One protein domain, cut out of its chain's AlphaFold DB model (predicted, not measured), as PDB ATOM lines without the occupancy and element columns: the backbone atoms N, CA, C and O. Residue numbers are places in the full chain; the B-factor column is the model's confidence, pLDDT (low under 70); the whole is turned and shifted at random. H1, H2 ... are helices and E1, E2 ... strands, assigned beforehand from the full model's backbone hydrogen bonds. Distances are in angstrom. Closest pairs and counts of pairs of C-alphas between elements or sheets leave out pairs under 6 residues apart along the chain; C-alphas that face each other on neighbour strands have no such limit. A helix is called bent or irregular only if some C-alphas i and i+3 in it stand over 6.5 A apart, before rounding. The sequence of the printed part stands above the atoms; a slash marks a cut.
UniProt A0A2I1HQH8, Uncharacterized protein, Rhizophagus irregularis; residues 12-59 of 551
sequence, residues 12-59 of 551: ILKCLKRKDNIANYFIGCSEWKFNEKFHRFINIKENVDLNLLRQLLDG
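What this domain is: This is residues 12 to 59 of the 551 residues of an uncharacterized protein of Rhizophagus irregularis (UniProt A0A2I1HQH8). A long two-stranded hairpin, E1 and E2, has the short strand E3 beside E2, and one short helix, H1, packs over the sheet at E1. The 48 printed residues run E1, E2, E3, H1; the antiparallel sheet E1 - E2 - E3 is a meander, each strand the antiparallel neighbour of the one before. The class is mixed, the outline flat, 29 by 27 by 15 A, and only just compact, close to loose, with a radius of gyration of the C-alphas of 11.3 A.

Where its parts are: E1, residues 12 to 19, begins at C-alpha 12 (62.858, -100.889, -51.632) and is 21.0 A long. E2, residues 22 to 29, is 22.0 A, and E3, residues 41 to 43, 6.7 A. H1, residues 50 to 58, is 12.0 A and ends at C-alpha 58 (55.555, -102.870, -51.995).

How they stand to each other: In the hairpin E1 and E2, N 14 and O 26 are 2.9 A apart. In the hairpin E2 and E3, N 27 and O 42 are 2.9 A apart. E1 and E3 are apart. H1 is on the sheet, its closest C-alphas to E1 being Leu 57 and Ile 12, 6.3 A. Every O i to N i+4 pair in H1 is within hydrogen-bond range.

The domain as a whole: The printed part has no cut. The link E2 to E3, 11 residues, is long. Confidence is under 70 at residues 16 to 24, 33 to 40, 46 and 59.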
ATOM      1  N   ILE A  12      63.323-100.029 -52.725       79.19
ATOM      2  CA  ILE A  12      62.858-100.889 -51.632       79.19
ATOM      3  C   ILE A  12      63.437-100.442 -50.290       79.19
ATOM      4  O   ILE A  12      64.504 -99.822 -50.219       79.19
ATOM      5  N   LEU A  13      62.731-100.776 -49.211       82.75
ATOM      6  CA  LEU A  13      63.153-100.484 -47.845       82.75
ATOM      7  C   LEU A  13      64.210-101.506 -47.381       82.75
ATOM      8  O   LEU A  13      63.885-102.667 -47.124       82.75
ATOM      9  N   LYS A  14      65.475-101.090 -47.242       74.44
ATOM     10  CA  LYS A  14      66.582-101.940 -46.755       74.44
ATOM     11  C   LYS A  14      66.982-101.567 -45.324       74.44
ATOM     12  O   LYS A  14      66.912-100.410 -44.926       74.44
ATOM     13  N   CYS A  15      67.401-102.563 -44.542       73.81
ATOM     14  CA  CYS A  15      67.884-102.388 -43.167       73.81
ATOM     15  C   CYS A  15      69.418-102.332 -43.163       73.81
ATOM     16  O   CYS A  15      70.059-103.255 -43.662       73.81
ATOM     17  N   LEU A  16      70.009-101.275 -42.596       65.31
ATOM     18  CA  LEU A  16      71.462-101.066 -42.604       65.31
ATOM     19  C   LEU A  16      72.167-101.830 -41.469       65.31
ATOM     20  O   LEU A  16      73.157-102.511 -41.714       65.31
ATOM     21  N   LYS A  17      71.661-101.729 -40.229       63.06
ATOM     22  CA  LYS A  17      72.154-102.444 -39.033       63.06
ATOM     23  C   LYS A  17      71.029-102.595 -38.000       63.06
ATOM     24  O   LYS A  17      70.196-101.701 -37.869       63.06
ATOM     25  N   ARG A  18      71.047-103.699 -37.242       53.34
ATOM     26  CA  ARG A  18      70.291-103.867 -35.990       53.34
ATOM     27  C   ARG A  18      71.255-103.662 -34.821       53.34
ATOM     28  O   ARG A  18      72.199-104.434 -34.683       53.34
ATOM     29  N   LYS A  19      71.035-102.636 -33.999       51.25
ATOM     30  CA  LYS A  19      71.615-102.528 -32.652       51.25
ATOM     31  C   LYS A  19      70.453-102.362 -31.680       51.25
ATOM     32  O   LYS A  19      69.551-101.582 -31.960       51.25
ATOM     33  N   ASP A  20      70.457-103.145 -30.606       49.44
ATOM     34  CA  ASP A  20      69.518-103.019 -29.483       49.44
ATOM     35  C   ASP A  20      68.040-102.913 -29.904       49.44
ATOM     36  O   ASP A  20      67.324-101.995 -29.521       49.44
ATOM     37  N   ASN A  21      67.583-103.854 -30.740       53.84
ATOM     38  CA  ASN A  21      66.207-103.943 -31.263       53.84
ATOM     39  C   ASN A  21      65.696-102.752 -32.100       53.84
ATOM     40  O   ASN A  21      64.558-102.804 -32.567       53.84
ATOM     41  N   ILE A  22      66.521-101.742 -32.388       55.56
ATOM     42  CA  ILE A  22      66.177-100.646 -33.300       55.56
ATOM     43  C   ILE A  22      66.851-100.916 -34.650       55.56
ATOM     44  O   ILE A  22      68.077-100.989 -34.777       55.56
ATOM     45  N   ALA A  23      66.028-101.145 -35.673       62.00
ATOM     46  CA  ALA A  23      66.480-101.368 -37.039       62.00
ATOM     47  C   ALA A  23      66.499-100.033 -37.795       62.00
ATOM     48  O   ALA A  23      65.455 -99.413 -37.984       62.00
ATOM     49  N   ASN A  24      67.679 -99.604 -38.251       69.56
ATOM     50  CA  ASN A  24      67.802 -98.407 -39.085       69.56
ATOM     51  C   ASN A  24      67.508 -98.760 -40.544       69.56
ATOM     52  O   ASN A  24      68.257 -99.521 -41.170       69.56
ATOM     53  N   TYR A  25      66.425 -98.195 -41.076       76.62
ATOM     54  CA  TYR A  25      65.973 -98.410 -42.449       76.62
ATOM     55  C   TYR A  25      66.338 -97.237 -43.362       76.62
ATOM     56  O   TYR A  25      66.379 -96.080 -42.946       76.62
ATOM     57  N   PHE A  26      66.570 -97.546 -44.633       81.94
ATOM     58  CA  PHE A  26      66.775 -96.572 -45.699       81.94
ATOM     59  C   PHE A  26      66.103 -97.055 -46.988       81.94
ATOM     60  O   PHE A  26      65.838 -98.248 -47.155       81.94
ATOM     61  N   ILE A  27      65.836 -96.132 -47.910       81.06
ATOM     62  CA  ILE A  27      65.315 -96.464 -49.242       81.06
ATOM     63  C   ILE A  27      66.511 -96.643 -50.181       81.06
ATOM     64  O   ILE A  27      67.304 -95.712 -50.348       81.06
ATOM     65  N   GLY A  28      66.655 -97.823 -50.787       79.12
ATOM     66  CA  GLY A  28      67.743 -98.146 -51.723       79.12
ATOM     67  C   GLY A  28      67.263 -98.906 -52.967       79.12
ATOM     68  O   GLY A  28      66.133 -99.388 -52.995       79.12
ATOM     69  N   CYS A  29      68.116 -99.028 -53.999       79.12
ATOM     70  CA  CYS A  29      67.817 -99.864 -55.182       79.12
ATOM     71  C   CYS A  29      67.741-101.348 -54.751       79.12
ATOM     72  O   CYS A  29      68.560-101.803 -53.938       79.12
ATOM     73  N   SER A  30      66.799-102.122 -55.303       76.56
ATOM     74  CA  SER A  30      66.701-103.575 -55.078       76.56
ATOM     75  C   SER A  30      68.013-104.287 -55.402       76.56
ATOM     76  O   SER A  30      68.502-105.060 -54.579       76.56
ATOM     77  N   GLU A  31      68.653-103.881 -56.499       71.62
ATOM     78  CA  GLU A  31      69.914-104.440 -57.003       71.62
ATOM     79  C   GLU A  31      71.163-103.990 -56.233       71.62
ATOM     80  O   GLU A  31      72.263-104.454 -56.515       71.62
ATOM     81  N   TRP A  32      71.023-103.105 -55.240       74.19
ATOM     82  CA  TRP A  32      72.170-102.598 -54.484       74.19
ATOM     83  C   TRP A  32      72.854-103.683 -53.640       74.19
ATOM     84  O   TRP A  32      72.192-104.309 -52.798       74.19
ATOM     85  N   LYS A  33      74.182-103.815 -53.784       68.94
ATOM     86  CA  LYS A  33      75.048-104.662 -52.943       68.94
ATOM     87  C   LYS A  33      75.997-103.838 -52.061       68.94
ATOM     88  O   LYS A  33      76.323-102.686 -52.347       68.94
ATOM     89  N   PHE A  34      76.454-104.449 -50.967       60.44
ATOM     90  CA  PHE A  34      77.379-103.827 -50.016       60.44
ATOM     91  C   PHE A  34      78.690-103.422 -50.725       60.44
ATOM     92  O   PHE A  34      79.234-104.217 -51.484       60.44
ATOM     93  N   ASN A  35      79.185-102.200 -50.478       61.34
ATOM     94  CA  ASN A  35      80.334-101.546 -51.144       61.34
ATOM     95  C   ASN A  35      80.151-101.033 -52.592       61.34
ATOM     96  O   ASN A  35      81.110-100.524 -53.176       61.34
ATOM     97  N   GLU A  36      78.945-101.050 -53.166       66.19
ATOM     98  CA  GLU A  36      78.713-100.426 -54.477       66.19
ATOM     99  C   GLU A  36      78.491 -98.907 -54.377       66.19
ATOM    100  O   GLU A  36      77.584 -98.436 -53.690       66.19
ATOM    101  N   LYS A  37      79.299 -98.131 -55.113       60.25
ATOM    102  CA  LYS A  37      79.300 -96.653 -55.080       60.25
ATOM    103  C   LYS A  37      78.265 -95.984 -55.995       60.25
ATOM    104  O   LYS A  37      78.109 -94.769 -55.940       60.25
ATOM    105  N   PHE A  38      77.587 -96.742 -56.858       67.25
ATOM    106  CA  PHE A  38      76.818 -96.175 -57.978       67.25
ATOM    107  C   PHE A  38      75.295 -96.173 -57.788       67.25
ATOM    108  O   PHE A  38      74.580 -95.640 -58.634       67.25
ATOM    109  N   HIS A  39      74.794 -96.701 -56.672       69.31
ATOM    110  CA  HIS A  39      73.370 -96.696 -56.347       69.31
ATOM    111  C   HIS A  39      73.024 -95.562 -55.380       69.31
ATOM    112  O   HIS A  39      73.736 -95.304 -54.410       69.31
ATOM    113  N   ARG A  40      71.894 -94.898 -55.630       63.25
ATOM    114  CA  ARG A  40      71.372 -93.844 -54.755       63.25
ATOM    115  C   ARG A  40      70.664 -94.470 -53.552       63.25
ATOM    116  O   ARG A  40      69.870 -95.395 -53.721       63.25
ATOM    117  N   PHE A  41      70.914 -93.933 -52.364       73.06
ATOM    118  CA  PHE A  41      70.165 -94.253 -51.149       73.06
ATOM    119  C   PHE A  41      69.635 -92.973 -50.502       73.06
ATOM    120  O   PHE A  41      70.223 -91.899 -50.648       73.06
ATOM    121  N   ILE A  42      68.497 -93.086 -49.818       77.56
ATOM    122  CA  ILE A  42      67.851 -91.989 -49.093       77.56
ATOM    123  C   ILE A  42      67.624 -92.446 -47.653       77.56
ATOM    124  O   ILE A  42      66.965 -93.461 -47.414       77.56
ATOM    125  N   ASN A  43      68.165 -91.687 -46.700       76.12
ATOM    126  CA  ASN A  43      67.939 -91.926 -45.277       76.12
ATOM    127  C   ASN A  43      66.523 -91.500 -44.881       76.12
ATOM    128  O   ASN A  43      66.027 -90.462 -45.322       76.12
ATOM    129  N   ILE A  44      65.889 -92.300 -44.027       77.62
ATOM    130  CA  ILE A  44      64.543 -92.039 -43.521       77.62
ATOM    131  C   ILE A  44      64.664 -91.191 -42.252       77.62
ATOM    132  O   ILE A  44      65.497 -91.469 -41.393       77.62
ATOM    133  N   LYS A  45      63.856 -90.131 -42.151       75.19
ATOM    134  CA  LYS A  45      63.787 -89.282 -40.952       75.19
ATOM    135  C   LYS A  45      63.070 -90.024 -39.817       75.19
ATOM    136  O   LYS A  45      62.202 -90.848 -40.080       75.19
ATOM    137  N   GLU A  46      63.372 -89.674 -38.568       67.00
ATOM    138  CA  GLU A  46      62.885 -90.389 -37.371       67.00
ATOM    139  C   GLU A  46      61.349 -90.429 -37.222       67.00
ATOM    140  O   GLU A  46      60.820 -91.363 -36.631       67.00
ATOM    141  N   ASN A  47      60.616 -89.480 -37.818       72.38
ATOM    142  CA  ASN A  47      59.156 -89.350 -37.679       72.38
ATOM    143  C   ASN A  47      58.343 -90.001 -38.819       72.38
ATOM    144  O   ASN A  47      57.206 -89.601 -39.066       72.38
ATOM    145  N   VAL A  48      58.919 -90.943 -39.566       75.19
ATOM    146  CA  VAL A  48      58.240 -91.599 -40.696       75.19
ATOM    147  C   VAL A  48      57.722 -92.975 -40.278       75.19
ATOM    148  O   VAL A  48      58.484 -93.795 -39.773       75.19
ATOM    149  N   ASP A  49      56.441 -93.256 -40.538       77.12
ATOM    150  CA  ASP A  49      55.866 -94.588 -40.329       77.12
ATOM    151  C   ASP A  49      56.452 -95.587 -41.340       77.12
ATOM    152  O   ASP A  49      56.151 -95.570 -42.538       77.12
ATOM    153  N   LEU A  50      57.324 -96.461 -40.838       76.62
ATOM    154  CA  LEU A  50      58.041 -97.456 -41.631       76.62
ATOM    155  C   LEU A  50      57.126 -98.551 -42.191       76.62
ATOM    156  O   LEU A  50      57.436 -99.105 -43.247       76.62
ATOM    157  N   ASN A  51      56.021 -98.869 -41.511       73.25
ATOM    158  CA  ASN A  51      55.075 -99.883 -41.973       73.25
ATOM    159  C   ASN A  51      54.247 -99.344 -43.137       73.25
ATOM    160  O   ASN A  51      54.132-100.013 -44.163       73.25
ATOM    161  N   LEU A  52      53.760 -98.109 -43.014       76.50
ATOM    162  CA  LEU A  52      53.065 -97.409 -44.093       76.50
ATOM    163  C   LEU A  52      53.972 -97.225 -45.314       76.50
ATOM    164  O   LEU A  52      53.585 -97.527 -46.440       76.50
ATOM    165  N   LEU A  53      55.214 -96.784 -45.097       80.75
ATOM    166  CA  LEU A  53      56.185 -96.610 -46.176       80.75
ATOM    167  C   LEU A  53      56.504 -97.935 -46.885       80.75
ATOM    168  O   LEU A  53      56.638 -97.956 -48.108       80.75
ATOM    169  N   ARG A  54      56.599 -99.043 -46.139       78.38
ATOM    170  CA  ARG A  54      56.773-100.385 -46.707       78.38
ATOM    171  C   ARG A  54      55.572-100.787 -47.562       78.38
ATOM    172  O   ARG A  54      55.768-101.190 -48.700       78.38
ATOM    173  N   GLN A  55      54.350-100.609 -47.060       75.75
ATOM    174  CA  GLN A  55      53.127-100.896 -47.820       75.75
ATOM    175  C   GLN A  55      53.045-100.077 -49.118       75.75
ATOM    176  O   GLN A  55      52.666-100.616 -50.153       75.75
ATOM    177  N   LEU A  56      53.457 -98.805 -49.090       76.38
ATOM    178  CA  LEU A  56      53.493 -97.941 -50.274       76.38
ATOM    179  C   LEU A  56      54.543 -98.381 -51.308       76.38
ATOM    180  O   LEU A  56      54.262 -98.353 -52.503       76.38
ATOM    181  N   LEU A  57      55.741 -98.786 -50.868       78.69
ATOM    182  CA  LEU A  57      56.815 -99.240 -51.766       78.69
ATOM    183  C   LEU A  57      56.548-100.635 -52.350       78.69
ATOM    184  O   LEU A  57      56.889-100.883 -53.505       78.69
ATOM    185  N   ASP A  58      55.912-101.513 -51.574       74.50
ATOM    186  CA  ASP A  58      55.555-102.870 -51.995       74.50
ATOM    187  C   ASP A  58      54.232-102.904 -52.795       74.50
ATOM    188  O   ASP A  58      53.879-103.937 -53.362       74.50
ATOM    189  N   GLY A  59      53.511-101.776 -52.881       66.06
ATOM    190  CA  GLY A  59      52.237-101.653 -53.601       66.06
ATOM    191  C   GLY A  59      51.051-102.334 -52.907       66.06
ATOM    192  O   GLY A  59      50.062-102.641 -53.561       66.06
TER     193      GLY A  59